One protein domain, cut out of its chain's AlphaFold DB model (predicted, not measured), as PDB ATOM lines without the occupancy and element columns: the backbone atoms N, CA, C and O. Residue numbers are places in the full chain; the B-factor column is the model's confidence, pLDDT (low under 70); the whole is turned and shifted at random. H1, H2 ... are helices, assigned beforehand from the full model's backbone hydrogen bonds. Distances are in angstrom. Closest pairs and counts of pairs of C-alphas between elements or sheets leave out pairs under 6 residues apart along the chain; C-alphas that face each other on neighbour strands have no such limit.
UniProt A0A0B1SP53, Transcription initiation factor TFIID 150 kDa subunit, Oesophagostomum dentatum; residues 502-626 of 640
ATOM      1  N   ASP A 502     -25.428   9.968  30.818       86.25
ATOM      2  CA  ASP A 502     -26.727   9.302  30.890       86.25
ATOM      3  C   ASP A 502     -26.993   8.456  29.636       86.25
ATOM      4  O   ASP A 502     -27.388   7.294  29.739       86.25
ATOM      5  N   LEU A 503     -26.686   8.990  28.446       90.06
ATOM      6  CA  LEU A 503     -26.769   8.237  27.194       90.06
ATOM      7  C   LEU A 503     -25.793   7.053  27.178       90.06
ATOM      8  O   LEU A 503     -26.191   5.944  26.830       90.06
ATOM      9  N   MET A 504     -24.543   7.243  27.610       91.62
ATOM     10  CA  MET A 504     -23.577   6.138  27.697       91.62
ATOM     11  C   MET A 504     -24.025   5.044  28.674       91.62
ATOM     12  O   MET A 504     -23.858   3.856  28.385       91.62
ATOM     13  N   ARG A 505     -24.651   5.407  29.802       90.00
ATOM     14  CA  ARG A 505     -25.250   4.436  30.731       90.00
ATOM     15  C   ARG A 505     -26.392   3.662  30.079       90.00
ATOM     16  O   ARG A 505     -26.429   2.444  30.217       90.00
ATOM     17  N   LEU A 506     -27.274   4.324  29.325       92.31
ATOM     18  CA  LEU A 506     -28.345   3.650  28.579       92.31
ATOM     19  C   LEU A 506     -27.801   2.674  27.530       92.31
ATOM     20  O   LEU A 506     -28.312   1.562  27.417       92.31
ATOM     21  N   LEU A 507     -26.758   3.059  26.788       93.75
ATOM     22  CA  LEU A 507     -26.103   2.179  25.813       93.75
ATOM     23  C   LEU A 507     -25.437   0.978  26.499       93.75
ATOM     24  O   LEU A 507     -25.562  -0.152  26.031       93.75
ATOM     25  N   THR A 508     -24.818   1.202  27.660       93.69
ATOM     26  CA  THR A 508     -24.241   0.131  28.485       93.69
ATOM     27  C   THR A 508     -25.324  -0.823  28.991       93.69
ATOM     28  O   THR A 508     -25.172  -2.038  28.873       93.69
ATOM     29  N   MET A 509     -26.449  -0.295  29.488       92.12
ATOM     30  CA  MET A 509     -27.609  -1.100  29.884       92.12
ATOM     31  C   MET A 509     -28.149  -1.904  28.702       92.12
ATOM     32  O   MET A 509     -28.334  -3.108  28.823       92.12
ATOM     33  N   LEU A 510     -28.326  -1.287  27.532       93.44
ATOM     34  CA  LEU A 510     -28.752  -1.981  26.315       93.44
ATOM     35  C   LEU A 510     -27.800  -3.127  25.946       93.44
ATOM     36  O   LEU A 510     -28.254  -4.173  25.490       93.44
ATOM     37  N   ALA A 511     -26.495  -2.965  26.166       92.69
ATOM     38  CA  ALA A 511     -25.497  -3.982  25.855       92.69
ATOM     39  C   ALA A 511     -25.404  -5.124  26.885       92.69
ATOM     40  O   ALA A 511     -24.970  -6.219  26.514       92.69
ATOM     41  N   GLN A 512     -25.742  -4.866  28.155       92.38
ATOM     42  CA  GLN A 512     -25.460  -5.759  29.290       92.38
ATOM     43  C   GLN A 512     -26.703  -6.316  29.998       92.38
ATOM     44  O   GLN A 512     -26.575  -7.304  30.722       92.38
ATOM     45  N   ASP A 513     -27.885  -5.710  29.836       92.56
ATOM     46  CA  ASP A 513     -29.106  -6.175  30.504       92.56
ATOM     47  C   ASP A 513     -29.386  -7.630  30.139       92.56
ATOM     48  O   ASP A 513     -29.163  -8.028  29.000       92.56
ATOM     49  N   THR A 514     -29.891  -8.428  31.076       91.12
ATOM     50  CA  THR A 514     -30.247  -9.828  30.824       91.12
ATOM     51  C   THR A 514     -31.572  -9.958  30.072       91.12
ATOM     52  O   THR A 514     -31.730 -10.887  29.281       91.12
ATOM     53  N   ASP A 515     -32.510  -9.025  30.270       92.19
ATOM     54  CA  ASP A 515     -33.860  -9.089  29.704       92.19
ATOM     55  C   ASP A 515     -33.907  -8.530  28.261       92.19
ATOM     56  O   ASP A 515     -33.739  -7.320  28.058       92.19
ATOM     57  N   PRO A 516     -34.180  -9.371  27.241       91.44
ATOM     58  CA  PRO A 516     -34.281  -8.924  25.851       91.44
ATOM     59  C   PRO A 516     -35.398  -7.898  25.627       91.44
ATOM     60  O   PRO A 516     -35.273  -7.036  24.755       91.44
ATOM     61  N   ALA A 517     -36.482  -7.944  26.410       90.38
ATOM     62  CA  ALA A 517     -37.586  -6.999  26.275       90.38
ATOM     63  C   ALA A 517     -37.172  -5.581  26.683       90.38
ATOM     64  O   ALA A 517     -37.668  -4.613  26.107       90.38
ATOM     65  N   ILE A 518     -36.254  -5.452  27.645       93.38
ATOM     66  CA  ILE A 518     -35.705  -4.164  28.078       93.38
ATOM     67  C   ILE A 518     -34.692  -3.640  27.063       93.38
ATOM     68  O   ILE A 518     -34.801  -2.480  26.669       93.38
ATOM     69  N   ARG A 519     -33.781  -4.489  26.561       94.00
ATOM     70  CA  ARG A 519     -32.847  -4.104  25.483       94.00
ATOM     71  C   ARG A 519     -33.593  -3.573  24.258       94.00
ATOM     72  O   ARG A 519     -33.269  -2.501  23.747       94.00
ATOM     73  N   LEU A 520     -34.632  -4.297  23.833       92.69
ATOM     74  CA  LEU A 520     -35.496  -3.890  22.728       92.69
ATOM     75  C   LEU A 520     -36.217  -2.572  23.029       92.69
ATOM     76  O   LEU A 520     -36.240  -1.697  22.174       92.69
ATOM     77  N   HIS A 521     -36.765  -2.404  24.237       92.31
ATOM     78  CA  HIS A 521     -37.466  -1.178  24.632       92.31
ATOM     79  C   HIS A 521     -36.555   0.053  24.618       92.31
ATOM     80  O   HIS A 521     -36.940   1.072  24.056       92.31
ATOM     81  N   ILE A 522     -35.331  -0.042  25.157       93.56
ATOM     82  CA  ILE A 522     -34.350   1.060  25.122       93.56
ATOM     83  C   ILE A 522     -34.044   1.449  23.673       93.56
ATOM     84  O   ILE A 522     -34.094   2.629  23.326       93.56
ATOM     85  N   ALA A 523     -33.774   0.463  22.814       94.38
ATOM     86  CA  ALA A 523     -33.478   0.704  21.406       94.38
ATOM     87  C   ALA A 523     -34.661   1.356  20.673       94.38
ATOM     88  O   ALA A 523     -34.464   2.308  19.919       94.38
ATOM     89  N   THR A 524     -35.889   0.895  20.937       91.00
ATOM     90  CA  THR A 524     -37.115   1.474  20.370       91.00
ATOM     91  C   THR A 524     -37.310   2.916  20.826       91.00
ATOM     92  O   THR A 524     -37.571   3.782  19.995       91.00
ATOM     93  N   LEU A 525     -37.151   3.206  22.122       88.94
ATOM     94  CA  LEU A 525     -37.297   4.561  22.655       88.94
ATOM     95  C   LEU A 525     -36.271   5.523  22.058       88.94
ATOM     96  O   LEU A 525     -36.648   6.613  21.644       88.94
ATOM     97  N   LEU A 526     -34.999   5.121  21.964       91.19
ATOM     98  CA  LEU A 526     -33.962   5.953  21.350       91.19
ATOM     99  C   LEU A 526     -34.244   6.185  19.858       91.19
ATOM    100  O   LEU A 526     -34.109   7.309  19.374       91.19
ATOM    101  N   ALA A 527     -34.688   5.155  19.131       89.00
ATOM    102  CA  ALA A 527     -35.081   5.293  17.732       89.00
ATOM    103  C   ALA A 527     -36.297   6.220  17.561       89.00
ATOM    104  O   ALA A 527     -36.338   6.999  16.614       89.00
ATOM    105  N   LEU A 528     -37.281   6.197  18.467       85.12
ATOM    106  CA  LEU A 528     -38.462   7.065  18.397       85.12
ATOM    107  C   LEU A 528     -38.185   8.497  18.878       85.12
ATOM    108  O   LEU A 528     -38.695   9.438  18.270       85.12
ATOM    109  N   MET A 529     -37.354   8.674  19.903       85.75
ATOM    110  CA  MET A 529     -37.035   9.951  20.549       85.75
ATOM    111  C   MET A 529     -35.513  10.163  20.585       85.75
ATOM    112  O   MET A 529     -34.886  10.025  21.639       85.75
ATOM    113  N   PRO A 530     -34.885  10.474  19.435       86.81
ATOM    114  CA  PRO A 530     -33.440  10.625  19.381       86.81
ATOM    115  C   PRO A 530     -32.990  11.841  20.214       86.81
ATOM    116  O   PRO A 530     -33.660  12.880  20.204       86.81
ATOM    117  N   PRO A 531     -31.841  11.751  20.915       85.44
ATOM    118  CA  PRO A 531     -31.340  12.821  21.784       85.44
ATOM    119  C   PRO A 531     -31.036  14.121  21.024       85.44
ATOM    120  O   PRO A 531     -31.129  15.220  21.575       85.44
ATOM    121  N   PHE A 532     -30.682  13.997  19.748       83.25
ATOM    122  CA  PHE A 532     -30.458  15.108  18.836       83.25
ATOM    123  C   PHE A 532     -30.846  14.734  17.403       83.25
ATOM    124  O   PHE A 532     -31.188  13.587  17.131       83.25
ATOM    125  N   SER A 533     -30.856  15.703  16.493       79.12
ATOM    126  CA  SER A 533     -31.106  15.477  15.067       79.12
ATOM    127  C   SER A 533     -29.868  15.728  14.209       79.12
ATOM    128  O   SER A 533     -28.929  16.403  14.631       79.12
ATOM    129  N   ALA A 534     -29.915  15.253  12.964       72.38
ATOM    130  CA  ALA A 534     -28.928  15.552  11.927       72.38
ATOM    131  C   ALA A 534     -28.626  17.057  11.775       72.38
ATOM    132  O   ALA A 534     -27.470  17.442  11.620       72.38
ATOM    133  N   HIS A 535     -29.633  17.930  11.893       70.62
ATOM    134  CA  HIS A 535     -29.431  19.383  11.841       70.62
ATOM    135  C   HIS A 535     -28.585  19.901  13.022       70.62
ATOM    136  O   HIS A 535     -27.781  20.815  12.853       70.62
ATOM    137  N   GLU A 536     -28.725  19.314  14.214       67.50
ATOM    138  CA  GLU A 536     -27.942  19.653  15.420       67.50
ATOM    139  C   GLU A 536     -26.492  19.098  15.361       67.50
ATOM    140  O   GLU A 536     -25.734  19.230  16.322       67.50
ATOM    141  N   CYS A 537     -26.097  18.484  14.234       62.16
ATOM    142  CA  CYS A 537     -24.769  17.905  13.987       62.16
ATOM    143  C   CYS A 537     -23.930  18.661  12.942       62.16
ATOM    144  O   CYS A 537     -22.879  18.160  12.555       62.16
ATOM    145  N   THR A 538     -24.393  19.816  12.462       62.91
ATOM    146  CA  THR A 538     -23.739  20.612  11.406       62.91
ATOM    147  C   THR A 538     -23.107  21.883  11.976       62.91
ATOM    148  O   THR A 538     -23.576  22.371  13.002       62.91
ATOM    149  N   ASP A 539     -22.109  22.467  11.297       55.25
ATOM    150  CA  ASP A 539     -21.503  23.767  11.677       55.25
ATOM    151  C   ASP A 539     -22.535  24.910  11.763       55.25
ATOM    152  O   ASP A 539     -22.323  25.917  12.433       55.25
ATOM    153  N   THR A 540     -23.673  24.749  11.086       53.59
ATOM    154  CA  THR A 540     -24.784  25.707  11.050       53.59
ATOM    155  C   THR A 540     -25.830  25.498  12.153       53.59
ATOM    156  O   THR A 540     -26.732  26.322  12.296       53.59
ATOM    157  N   GLY A 541     -25.761  24.399  12.914       57.31
ATOM    158  CA  GLY A 541     -26.731  24.037  13.954       57.31
ATOM    159  C   GLY A 541     -26.187  24.186  15.383       57.31
ATOM    160  O   GLY A 541     -24.976  24.230  15.590       57.31
ATOM    161  N   PRO A 542     -27.055  24.239  16.413       60.72
ATOM    162  CA  PRO A 542     -26.596  24.269  17.799       60.72
ATOM    163  C   PRO A 542     -25.943  22.929  18.167       60.72
ATOM    164  O   PRO A 542     -26.583  21.881  18.074       60.72
ATOM    165  N   THR A 543     -24.686  22.953  18.621       68.19
ATOM    166  CA  THR A 543     -23.961  21.743  19.036       68.19
ATOM    167  C   THR A 543     -24.649  21.076  20.228       68.19
ATOM    168  O   THR A 543     -24.776  21.681  21.297       68.19
ATOM    169  N   ASN A 544     -25.067  19.817  20.081       78.19
ATOM    170  CA  ASN A 544     -25.606  19.033  21.193       78.19
ATOM    171  C   ASN A 544     -24.467  18.375  22.008       78.19
ATOM    172  O   ASN A 544     -23.599  17.747  21.401       78.19
ATOM    173  N   PRO A 545     -24.468  18.437  23.359       80.00
ATOM    174  CA  PRO A 545     -23.430  17.811  24.187       80.00
ATOM    175  C   PRO A 545     -23.254  16.304  23.969       80.00
ATOM    176  O   PRO A 545     -22.156  15.791  24.151       80.00
ATOM    177  N   CYS A 546     -24.317  15.600  23.573       83.00
ATOM    178  CA  CYS A 546     -24.282  14.164  23.310       83.00
ATOM    179  C   CYS A 546     -23.621  13.814  21.965       83.00
ATOM    180  O   CYS A 546     -23.339  12.644  21.715       83.00
ATOM    181  N   ASN A 547     -23.367  14.786  21.085       85.50
ATOM    182  CA  ASN A 547     -22.650  14.545  19.838       85.50
ATOM    183  C   ASN A 547     -21.141  14.487  20.125       85.50
ATOM    184  O   ASN A 547     -20.435  15.489  20.037       85.50
ATOM    185  N   THR A 548     -20.655  13.313  20.527       87.69
ATOM    186  CA  THR A 548     -19.237  13.068  20.828       87.69
ATOM    187  C   THR A 548     -18.698  11.902  20.010       87.69
ATOM    188  O   THR A 548     -19.442  10.999  19.619       87.69
ATOM    189  N   VAL A 549     -17.379  11.888  19.790       88.88
ATOM    190  CA  VAL A 549     -16.682  10.778  19.115       88.88
ATOM    191  C   VAL A 549     -16.958   9.451  19.828       88.88
ATOM    192  O   VAL A 549     -17.303   8.471  19.175       88.88
ATOM    193  N   GLN A 550     -16.923   9.456  21.165       91.25
ATOM    194  CA  GLN A 550     -17.166   8.276  21.998       91.25
ATOM    195  C   GLN A 550     -18.558   7.667  21.775       91.25
ATOM    196  O   GLN A 550     -18.674   6.459  21.597       91.25
ATOM    197  N   ILE A 551     -19.616   8.486  21.746       91.38
ATOM    198  CA  ILE A 551     -20.984   7.995  21.506       91.38
ATOM    199  C   ILE A 551     -21.125   7.461  20.078       91.38
ATOM    200  O   ILE A 551     -21.758   6.427  19.865       91.38
ATOM    201  N   ALA A 552     -20.522   8.133  19.094       90.38
ATOM    202  CA  ALA A 552     -20.533   7.666  17.711       90.38
ATOM    203  C   ALA A 552     -19.808   6.315  17.543       90.38
ATOM    204  O   ALA A 552     -20.277   5.466  16.785       90.38
ATOM    205  N   ASP A 553     -18.688   6.107  18.244       93.12
ATOM    206  CA  ASP A 553     -17.964   4.830  18.289       93.12
ATOM    207  C   ASP A 553     -18.769   3.724  18.975       93.12
ATOM    208  O   ASP A 553     -18.872   2.617  18.440       93.12
ATOM    209  N   GLU A 554     -19.381   4.018  20.123       94.50
ATOM    210  CA  GLU A 554     -20.171   3.039  20.873       94.50
ATOM    211  C   GLU A 554     -21.393   2.577  20.070       94.50
ATOM    212  O   GLU A 554     -21.619   1.378  19.912       94.50
ATOM    213  N   LEU A 555     -22.146   3.511  19.474       93.62
ATOM    214  CA  LEU A 555     -23.290   3.182  18.617       93.62
ATOM    215  C   LEU A 555     -22.882   2.283  17.446       93.62
ATOM    216  O   LEU A 555     -23.535   1.270  17.189       93.62
ATOM    217  N   TRP A 556     -21.780   2.615  16.768       92.94
ATOM    218  CA  TRP A 556     -21.271   1.820  15.650       92.94
ATOM    219  C   TRP A 556     -20.836   0.415  16.087       92.94
ATOM    220  O   TRP A 556     -21.108  -0.578  15.404       92.94
ATOM    221  N   THR A 557     -20.204   0.321  17.259       95.12
ATOM    222  CA  THR A 557     -19.770  -0.944  17.862       95.12
ATOM    223  C   THR A 557     -20.965  -1.831  18.193       95.12
ATOM    224  O   THR A 557     -20.980  -3.005  17.823       95.12
ATOM    225  N   LEU A 558     -22.006  -1.275  18.820       94.75
ATOM    226  CA  LEU A 558     -23.229  -2.006  19.164       94.75
ATOM    227  C   LEU A 558     -24.007  -2.461  17.924       94.75
ATOM    228  O   LEU A 558     -24.465  -3.602  17.880       94.75
ATOM    229  N   MET A 559     -24.097  -1.619  16.890       92.81
ATOM    230  CA  MET A 559     -24.690  -1.992  15.598       92.81
ATOM    231  C   MET A 559     -23.948  -3.158  14.930       92.81
ATOM    232  O   MET A 559     -24.570  -4.019  14.309       92.81
ATOM    233  N   SER A 560     -22.623  -3.208  15.084       92.62
ATOM    234  CA  SER A 560     -21.762  -4.228  14.473       92.62
ATOM    235  C   SER A 560     -21.620  -5.499  15.322       92.62
ATOM    236  O   SER A 560     -21.037  -6.480  14.861       92.62
ATOM    237  N   LYS A 561     -22.146  -5.519  16.555       92.06
ATOM    238  CA  LYS A 561     -21.946  -6.608  17.523       92.06
ATOM    239  C   LYS A 561     -22.813  -7.833  17.185       92.06
ATOM    240  O   LYS A 561     -24.019  -7.791  17.411       92.06
ATOM    241  N   PRO A 562     -22.251  -8.973  16.743       89.12
ATOM    242  CA  PRO A 562     -23.048 -10.120  16.294       89.12
ATOM    243  C   PRO A 562     -23.814 -10.823  17.425       89.12
ATOM    244  O   PRO A 562     -24.789 -11.516  17.162       89.12
ATOM    245  N   SER A 563     -23.390 -10.645  18.681       89.44
ATOM    246  CA  SER A 563     -24.070 -11.227  19.844       89.44
ATOM    247  C   SER A 563     -25.354 -10.489  20.232       89.44
ATOM    248  O   SER A 563     -26.098 -10.986  21.072       89.44
ATOM    249  N   LEU A 564     -25.576  -9.278  19.708       91.69
ATOM    250  CA  LEU A 564     -26.759  -8.474  20.001       91.69
ATOM    251  C   LEU A 564     -27.885  -8.836  19.033       91.69
ATOM    252  O   LEU A 564     -27.647  -9.081  17.844       91.69
ATOM    253  N   GLU A 565     -29.126  -8.846  19.519       92.38
ATOM    254  CA  GLU A 565     -30.254  -9.233  18.684       92.38
ATOM    255  C   GLU A 565     -30.384  -8.335  17.463       92.38
ATOM    256  O   GLU A 565     -30.282  -7.110  17.524       92.38
ATOM    257  N   THR A 566     -30.698  -8.958  16.335       91.69
ATOM    258  CA  THR A 566     -30.826  -8.265  15.058       91.69
ATOM    259  C   THR A 566     -31.842  -7.122  15.099       91.69
ATOM    260  O   THR A 566     -31.567  -6.045  14.580       91.69
ATOM    261  N   ARG A 567     -32.972  -7.296  15.801       92.06
ATOM    262  CA  ARG A 567     -33.980  -6.235  15.984       92.06
ATOM    263  C   ARG A 567     -33.412  -5.003  16.694       92.06
ATOM    264  O   ARG A 567     -33.710  -3.886  16.293       92.06
ATOM    265  N   VAL A 568     -32.580  -5.207  17.717       94.06
ATOM    266  CA  VAL A 568     -31.930  -4.124  18.470       94.06
ATOM    267  C   VAL A 568     -30.916  -3.406  17.581       94.06
ATOM    268  O   VAL A 568     -30.928  -2.181  17.509       94.06
ATOM    269  N   ARG A 569     -30.092  -4.158  16.840       93.88
ATOM    270  CA  ARG A 569     -29.116  -3.590  15.894       93.88
ATOM    271  C   ARG A 569     -29.781  -2.725  14.826       93.88
ATOM    272  O   ARG A 569     -29.283  -1.644  14.528       93.88
ATOM    273  N   MET A 570     -30.929  -3.159  14.307       92.94
ATOM    274  CA  MET A 570     -31.677  -2.386  13.316       92.94
ATOM    275  C   MET A 570     -32.313  -1.113  13.888       92.94
ATOM    276  O   MET A 570     -32.307  -0.086  13.221       92.94
ATOM    277  N   LEU A 571     -32.785  -1.129  15.136       92.94
ATOM    278  CA  LEU A 571     -33.258   0.089  15.808       92.94
ATOM    279  C   LEU A 571     -32.115   1.073  16.093       92.94
ATOM    280  O   LEU A 571     -32.285   2.282  15.955       92.94
ATOM    281  N   LEU A 572     -30.925   0.572  16.439       93.69
ATOM    282  CA  LEU A 572     -29.732   1.412  16.554       93.69
ATOM    283  C   LEU A 572     -29.316   2.000  15.199       93.69
ATOM    284  O   LEU A 572     -28.826   3.123  15.161       93.69
ATOM    285  N   MET A 573     -29.561   1.290  14.094       91.25
ATOM    286  CA  MET A 573     -29.366   1.823  12.745       91.25
ATOM    287  C   MET A 573     -30.360   2.952  12.427       91.25
ATOM    288  O   MET A 573     -29.948   3.976  11.885       91.25
ATOM    289  N   ASP A 574     -31.635   2.813  12.813       89.31
ATOM    290  CA  ASP A 574     -32.645   3.883  12.694       89.31
ATOM    291  C   ASP A 574     -32.253   5.123  13.512       89.31
ATOM    292  O   ASP A 574     -32.386   6.264  13.052       89.31
ATOM    293  N   LEU A 575     -31.742   4.900  14.728       90.44
ATOM    294  CA  LEU A 575     -31.191   5.949  15.578       90.44
ATOM    295  C   LEU A 575     -29.997   6.615  14.889       90.44
ATOM    296  O   LEU A 575     -30.010   7.826  14.707       90.44
ATOM    297  N   TYR A 576     -29.000   5.843  14.458       89.81
ATOM    298  CA  TYR A 576     -27.798   6.363  13.807       89.81
ATOM    299  C   TYR A 576     -28.139   7.198  12.569       89.81
ATOM    300  O   TYR A 576     -27.622   8.301  12.410       89.81
ATOM    301  N   PHE A 577     -29.077   6.724  11.746       86.62
ATOM    302  CA  PHE A 577     -29.595   7.474  10.607       86.62
ATOM    303  C   PHE A 577     -30.293   8.777  11.032       86.62
ATOM    304  O   PHE A 577     -30.090   9.816  10.408       86.62
ATOM    305  N   SER A 578     -31.066   8.765  12.123       84.38
ATOM    306  CA  SER A 578     -31.700   9.979  12.668       84.38
ATOM    307  C   SER A 578     -30.677  11.013  13.168       84.38
ATOM    308  O   SER A 578     -30.930  12.217  13.073       84.38
ATOM    309  N   LEU A 579     -29.540  10.551  13.704       85.19
ATOM    310  CA  LEU A 579     -28.474  11.393  14.252       85.19
ATOM    311  C   LEU A 579     -27.524  11.928  13.170       85.19
ATOM    312  O   LEU A 579     -27.185  13.104  13.197       85.19
ATOM    313  N   TYR A 580     -27.093  11.087  12.227       83.31
ATOM    314  CA  TYR A 580     -25.979  11.385  11.313       83.31
ATOM    315  C   TYR A 580     -26.330  11.244   9.820       83.31
ATOM    316  O   TYR A 580     -25.530  11.597   8.951       83.31
ATOM    317  N   GLY A 581     -27.529  10.758   9.491       80.81
ATOM    318  CA  GLY A 581     -27.942  10.487   8.114       80.81
ATOM    319  C   GLY A 581     -27.096   9.404   7.437       80.81
ATOM    320  O   GLY A 581     -26.663   8.446   8.073       80.81
ATOM    321  N   MET A 582     -26.871   9.554   6.128       77.81
ATOM    322  CA  MET A 582     -26.044   8.637   5.316       77.81
ATOM    323  C   MET A 582     -24.559   9.036   5.268       77.81
ATOM    324  O   MET A 582     -23.799   8.481   4.476       77.81
ATOM    325  N   ALA A 583     -24.151  10.030   6.057       75.31
ATOM    326  CA  ALA A 583     -22.803  10.576   6.040       75.31
ATOM    327  C   ALA A 583     -21.989  10.106   7.254       75.31
ATOM    328  O   ALA A 583     -22.533   9.676   8.270       75.31
ATOM    329  N   THR A 584     -20.664  10.223   7.161       81.38
ATOM    330  CA  THR A 584     -19.790  10.093   8.332       81.38
ATOM    331  C   THR A 584     -20.183  11.149   9.376       81.38
ATOM    332  O   THR A 584     -20.442  12.290   8.989       81.38
ATOM    333  N   PRO A 585     -20.221  10.823  10.683       84.75
ATOM    334  CA  PRO A 585     -20.517  11.802  11.723       84.75
ATOM    335  C   PRO A 585     -19.577  13.005  11.647       84.75
ATOM    336  O   PRO A 585     -18.361  12.838  11.536       84.75
ATOM    337  N   PHE A 586     -20.124  14.215  11.769       81.56
ATOM    338  CA  PHE A 586     -19.341  15.454  11.727       81.56
ATOM    339  C   PHE A 586     -18.204  15.469  12.760       81.56
ATOM    340  O   PHE A 586     -17.070  15.807  12.438       81.56
ATOM    341  N   VAL A 587     -18.462  14.960  13.971       83.50
ATOM    342  CA  VAL A 587     -17.458  14.816  15.046       83.50
ATOM    343  C   VAL A 587     -16.264  13.926  14.684       83.50
ATOM    344  O   VAL A 587     -15.250  13.961  15.371       83.50
ATOM    345  N   LYS A 588     -16.362  13.144  13.604       85.19
ATOM    346  CA  LYS A 588     -15.282  12.321  13.042       85.19
ATOM    347  C   LYS A 588     -14.714  12.885  11.732       85.19
ATOM    348  O   LYS A 588     -14.095  12.147  10.971       85.19
ATOM    349  N   GLY A 589     -14.935  14.169  11.448       81.56
ATOM    350  CA  GLY A 589     -14.492  14.815  10.208       81.56
ATOM    351  C   GLY A 589     -15.411  14.558   9.009       81.56
ATOM    352  O   GLY A 589     -14.965  14.640   7.867       81.56
ATOM    353  N   GLY A 590     -16.677  14.209   9.256       80.69
ATOM    354  CA  GLY A 590     -17.703  14.108   8.219       80.69
ATOM    355  C   GLY A 590     -18.125  15.463   7.629       80.69
ATOM    356  O   GLY A 590     -17.704  16.511   8.116       80.69
ATOM    357  N   PRO A 591     -18.964  15.469   6.577       74.75
ATOM    358  CA  PRO A 591     -19.371  16.701   5.911       74.75
ATOM    359  C   PRO A 591     -20.187  17.609   6.839       74.75
ATOM    360  O   PRO A 591     -21.059  17.146   7.573       74.75
ATOM    361  N   ALA A 592     -19.949  18.921   6.740       64.88
ATOM    362  CA  ALA A 592     -20.660  19.942   7.513       64.88
ATOM    363  C   ALA A 592     -22.155  20.045   7.162       64.88
ATOM    364  O   ALA A 592     -22.915  20.620   7.926       64.88
ATOM    365  N   MET A 593     -22.588  19.491   6.024       64.25
ATOM    366  CA  MET A 593     -23.987  19.419   5.596       64.25
ATOM    367  C   MET A 593     -24.314  17.988   5.171       64.25
ATOM    368  O   MET A 593     -23.644  17.413   4.312       64.25
ATOM    369  N   ILE A 594     -25.368  17.415   5.750       67.00
ATOM    370  CA  ILE A 594     -25.843  16.072   5.400       67.00
ATOM    371  C   ILE A 594     -26.815  16.201   4.219       67.00
ATOM    372  O   ILE A 594     -27.945  16.660   4.383       67.00
ATOM    373  N   SER A 595     -26.395  15.796   3.020       53.72
ATOM    374  CA  SER A 595     -27.264  15.744   1.836       53.72
ATOM    375  C   SER A 595     -28.196  14.525   1.885       53.72
ATOM    376  O   SER A 595     -27.716  13.403   2.045       53.72
ATOM    377  N   GLY A 596     -29.505  14.712   1.690       55.88
ATOM    378  CA  GLY A 596     -30.478  13.615   1.568       55.88
ATOM    379  C   GLY A 596     -31.715  13.774   2.454       55.88
ATOM    380  O   GLY A 596     -31.938  14.825   3.049       55.88
ATOM    381  N   HIS A 597     -32.533  12.721   2.526       55.47
ATOM    382  CA  HIS A 597     -33.731  12.680   3.368       55.47
ATOM    383  C   HIS A 597     -33.315  12.678   4.839       55.47
ATOM    384  O   HIS A 597     -32.882  11.656   5.363       55.47
ATOM    385  N   GLN A 598     -33.421  13.828   5.498       58.47
ATOM    386  CA  GLN A 598     -33.234  13.919   6.937       58.47
ATOM    387  C   GLN A 598     -34.574  13.704   7.628       58.47
ATOM    388  O   GLN A 598     -35.600  14.249   7.213       58.47
ATOM    389  N   ARG A 599     -34.557  12.941   8.719       60.75
ATOM    390  CA  ARG A 599     -35.706  12.859   9.610       60.75
ATOM    391  C   ARG A 599     -35.987  14.258  10.156       60.75
ATOM    392  O   ARG A 599     -35.152  14.825  10.860       60.75
ATOM    393  N   ALA A 600     -37.170  14.800   9.874       50.97
ATOM    394  CA  ALA A 600     -37.648  15.953  10.621       50.97
ATOM    395  C   ALA A 600     -37.698  15.536  12.093       50.97
ATOM    396  O   ALA A 600     -38.404  14.585  12.445       50.97
ATOM    397  N   LYS A 601     -36.906  16.196  12.952       48.16
ATOM    398  CA  LYS A 601     -37.038  16.017  14.399       48.16
ATOM    399  C   LYS A 601     -38.509  16.240  14.701       48.16
ATOM    400  O   LYS A 601     -39.043  17.282  14.323       48.16
ATOM    401  N   ARG A 602     -39.163  15.253  15.313       45.50
ATOM    402  CA  ARG A 602     -40.530  15.430  15.785       45.50
ATOM    403  C   ARG A 602     -40.474  16.640  16.711       45.50
ATOM    404  O   ARG A 602     -39.870  16.553  17.778       45.50
ATOM    405  N   ARG A 603     -40.980  17.793  16.258       38.28
ATOM    406  CA  ARG A 603     -41.258  18.893  17.172       38.28
ATOM    407  C   ARG A 603     -42.281  18.272  18.110       38.28
ATOM    408  O   ARG A 603     -43.349  17.897  17.646       38.28
ATOM    409  N   GLN A 604     -41.927  18.036  19.372       35.84
ATOM    410  CA  GLN A 604     -42.982  17.944  20.369       35.84
ATOM    411  C   GLN A 604     -43.715  19.273  20.212       35.84
ATOM    412  O   GLN A 604     -43.124  20.325  20.463       35.84
ATOM    413  N   ALA A 605     -44.929  19.237  19.656       27.31
ATOM    414  CA  ALA A 605     -45.825  20.367  19.776       27.31
ATOM    415  C   ALA A 605     -45.837  20.755  21.255       27.31
ATOM    416  O   ALA A 605     -45.756  19.868  22.116       27.31
ATOM    417  N   ASP A 606     -45.864  22.064  21.522       27.06
ATOM    418  CA  ASP A 606     -45.995  22.619  22.862       27.06
ATOM    419  C   ASP A 606     -46.853  21.690  23.718       27.06
ATOM    420  O   ASP A 606     -47.927  21.255  23.294       27.06
ATOM    421  N   THR A 607     -46.407  21.436  24.942       28.97
ATOM    422  CA  THR A 607     -47.092  20.714  26.028       28.97
ATOM    423  C   THR A 607     -48.565  21.115  26.263       28.97
ATOM    424  O   THR A 607     -49.220  20.579  27.151       28.97
ATOM    425  N   ARG A 608     -49.105  22.045  25.470       29.19
ATOM    426  CA  ARG A 608     -50.499  22.463  25.353       29.19
ATOM    427  C   ARG A 608     -51.379  21.530  24.514       29.19
ATOM    428  O   ARG A 608     -52.566  21.484  24.794       29.19
ATOM    429  N   SER A 609     -50.861  20.771  23.542       27.56
ATOM    430  CA  SER A 609     -51.698  19.911  22.679       27.56
ATOM    431  C   SER A 609     -51.403  18.419  22.806       27.56
ATOM    432  O   SER A 609     -51.574  17.664  21.846       27.56
ATOM    433  N   ASN A 610     -51.016  17.955  23.997       29.95
ATOM    434  CA  ASN A 610     -51.112  16.536  24.330       29.95
ATOM    435  C   ASN A 610     -52.599  16.176  24.454       29.95
ATOM    436  O   ASN A 610     -53.017  15.897  25.569       29.95
ATOM    437  N   VAL A 611     -53.354  16.211  23.328       31.91
ATOM    438  CA  VAL A 611     -54.716  15.679  23.038       31.91
ATOM    439  C   VAL A 611     -54.672  14.201  22.571       31.91
ATOM    440  O   VAL A 611     -55.688  13.519  22.490       31.91
ATOM    441  N   SER A 612     -53.466  13.628  22.436       32.00
ATOM    442  CA  SER A 612     -53.286  12.254  21.934       32.00
ATOM    443  C   SER A 612     -53.002  11.171  22.987       32.00
ATOM    444  O   SER A 612     -53.393  10.038  22.756       32.00
ATOM    445  N   GLY A 613     -52.442  11.499  24.159       35.88
ATOM    446  CA  GLY A 613     -52.088  10.516  25.206       35.88
ATOM    447  C   GLY A 613     -53.174  10.162  26.245       35.88
ATOM    448  O   GLY A 613     -52.858  10.038  27.423       35.88
ATOM    449  N   TRP A 614     -54.462  10.084  25.876       43.38
ATOM    450  CA  TRP A 614     -55.606  10.238  26.827       43.38
ATOM    451  C   TRP A 614     -56.290   8.964  27.280       43.38
ATOM    452  O   TRP A 614     -57.338   8.990  27.934       43.38
ATOM    453  N   HIS A 615     -55.684   7.838  26.957       35.34
ATOM    454  CA  HIS A 615     -55.914   6.605  27.683       35.34
ATOM    455  C   HIS A 615     -54.607   6.255  28.375       35.34
ATOM    456  O   HIS A 615     -53.579   6.837  28.054       35.34
ATOM    457  N   ASN A 616     -54.630   5.352  29.349       34.53
ATOM    458  CA  ASN A 616     -53.409   4.847  29.960       34.53
ATOM    459  C   ASN A 616     -52.527   4.148  28.887       34.53
ATOM    460  O   ASN A 616     -52.491   2.922  28.815       34.53
ATOM    461  N   GLU A 617     -51.832   4.910  28.036       37.19
ATOM    462  CA  GLU A 617     -51.002   4.431  26.921       37.19
ATOM    463  C   GLU A 617     -49.828   3.606  27.437       37.19
ATOM    464  O   GLU A 617     -49.329   2.722  26.753       37.19
ATOM    465  N   ILE A 618     -49.435   3.821  28.694       33.00
ATOM    466  CA  ILE A 618     -48.384   3.036  29.341       33.00
ATOM    467  C   ILE A 618     -48.841   1.582  29.603       33.00
ATOM    468  O   ILE A 618     -48.018   0.703  29.851       33.00
ATOM    469  N   LEU A 619     -50.147   1.298  29.533       30.92
ATOM    470  CA  LEU A 619     -50.730  -0.008  29.867       30.92
ATOM    471  C   LEU A 619     -51.282  -0.753  28.653       30.92
ATOM    472  O   LEU A 619     -51.233  -1.986  28.633       30.92
ATOM    473  N   ASP A 620     -51.735  -0.020  27.638       25.97
ATOM    474  CA  ASP A 620     -52.042  -0.566  26.321       25.97
ATOM    475  C   ASP A 620     -50.773  -0.521  25.466       25.97
ATOM    476  O   ASP A 620     -50.461   0.491  24.840       25.97
ATOM    477  N   GLY A 621     -50.030  -1.631  25.448       26.94
ATOM    478  CA  GLY A 621     -48.918  -1.811  24.516       26.94
ATOM    479  C   GLY A 621     -49.312  -1.414  23.087       26.94
ATOM    480  O   GLY A 621     -50.407  -1.730  22.622       26.94
ATOM    481  N   ASP A 622     -48.402  -0.716  22.411       29.30
ATOM    482  CA  ASP A 622     -48.474  -0.324  21.001       29.30
ATOM    483  C   ASP A 622     -49.651   0.604  20.617       29.30
ATOM    484  O   ASP A 622     -50.397   0.370  19.657       29.30
ATOM    485  N   GLN A 623     -49.792   1.741  21.309       30.59
ATOM    486  CA  GLN A 623     -50.421   2.926  20.712       30.59
ATOM    487  C   GLN A 623     -49.358   3.840  20.079       30.59
ATOM    488  O   GLN A 623     -48.633   4.519  20.800       30.59
ATOM    489  N   PRO A 624     -49.256   3.930  18.740       26.16
ATOM    490  CA  PRO A 624     -48.694   5.127  18.135       26.16
ATOM    491  C   PRO A 624     -49.680   6.290  18.374       26.16
ATOM    492  O   PRO A 624     -50.885   6.097  18.162       26.16
ATOM    493  N   PRO A 625     -49.206   7.471  18.808       28.52
ATOM    494  CA  PRO A 625     -50.061   8.637  19.008       28.52
ATOM    495  C   PRO A 625     -50.712   9.057  17.686       28.52
ATOM    496  O   PRO A 625     -50.091   8.967  16.627       28.52
ATOM    497  N   SER A 626     -51.955   9.535  17.751       27.36
ATOM    498  CA  SER A 626     -52.641  10.149  16.608       27.36
ATOM    499  C   SER A 626     -51.859  11.366  16.078       27.36
ATOM    500  O   SER A 626     -51.274  12.098  16.886       27.36
TER     501      SER A 626
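AT A GLANCE: This is residues 502 to 626 of the 640 residues of the protein "Transcription initiation factor TFIID 150 kDa subunit" of Oesophagostomum dentatum (UniProt A0A0B1SP53). Four helices, H1, H2, H5 and H4, stand in an up-and-down bundle of four corners, each touching the next round the ring, with the short H3 at the end of the bundle where H5 ends. After H5 a long stretch with no named element, residues 581 to 626, first folds back over that end, then leads away from the bundle and closes with a loose loop at residues 613 to 626. The printed part has 125 residues with five named helices, in the order H1 H2 H3 H4 H5, and no named strand. The class is all helix, though under half of the residues, 55 of 125, are in named elements. The whole is compact, with a radius of gyration of the C-alphas of 15.7 A, and spans 45 by 39 by 25 A.

IN THESE COORDINATES: H1, residues 502 to 512, begins with C-alpha 502 at (-26.727, 9.302, 30.890) and is 15.2 A long from first to last C-alpha. H2, residues 516 to 528, is 18.1 A long. H3, residues 534 to 537, has four residues and measures 5.2 A. H4, residues 549 to 560, begins with C-alpha 549 at (-16.682, 10.778, 19.115) and is 16.5 A long. H5, residues 566 to 580, the longest, measures 20.6 A and ends with C-alpha 580 at (-25.979, 11.385, 11.313).

HOW THE PARTS SIT: H1, H2, H4 and H5 form a bundle, up and down, each running against the one before it in the chain. H1 and H2 form a helical hairpin: they touch, closest at the C-alphas of Leu 510 and Arg 519, 4.7 A apart, and run opposite ways at a tilt of 36 degrees, only just steep. H2 touches H1 with residues 518 to 523 alone. H1 touches H4 at a shallow tilt of 23 degrees, the same way, with the C-alphas of Met 504 and Ile 551 closest at 7.0 A. H5 is the hub, touching H2, H3 and H4. H2 and H5 run the same way at a shallow tilt of 22 degrees, and their closest C-alphas, of Ala 527 and Leu 575, are 4.5 A apart. H4, with residues 555 to 560 alone, touches H5 in a second helical hairpin, opposite ways at 32 degrees, a shallow tilt only just short of steep; the closest C-alphas, of Met 559 and Arg 569, are 4.7 A apart. H5 touches H3 with residues 578 to 580 alone, the C-alphas of Ala 534 and Leu 579 being closest at 4.8 A. H1 and H5 are apart, and so are H2 and H4. In H1, H2, H4 and H5 every O i to N i+4 pair is within hydrogen-bond range; H3 is too short for such a pair.

THE WHOLE: The two C-alphas farthest apart, of Gly 589 and His 615, are 45.7 A from each other. The printed part has no cut. The link from H3 to H4, 11 residues, is long; the other three links between helices are tight. The mean pLDDT of the printed part is 73.0, and it is under 70 at residues 536 to 543, of which 536 and 537 belong to H3, and at residues 592 to 626.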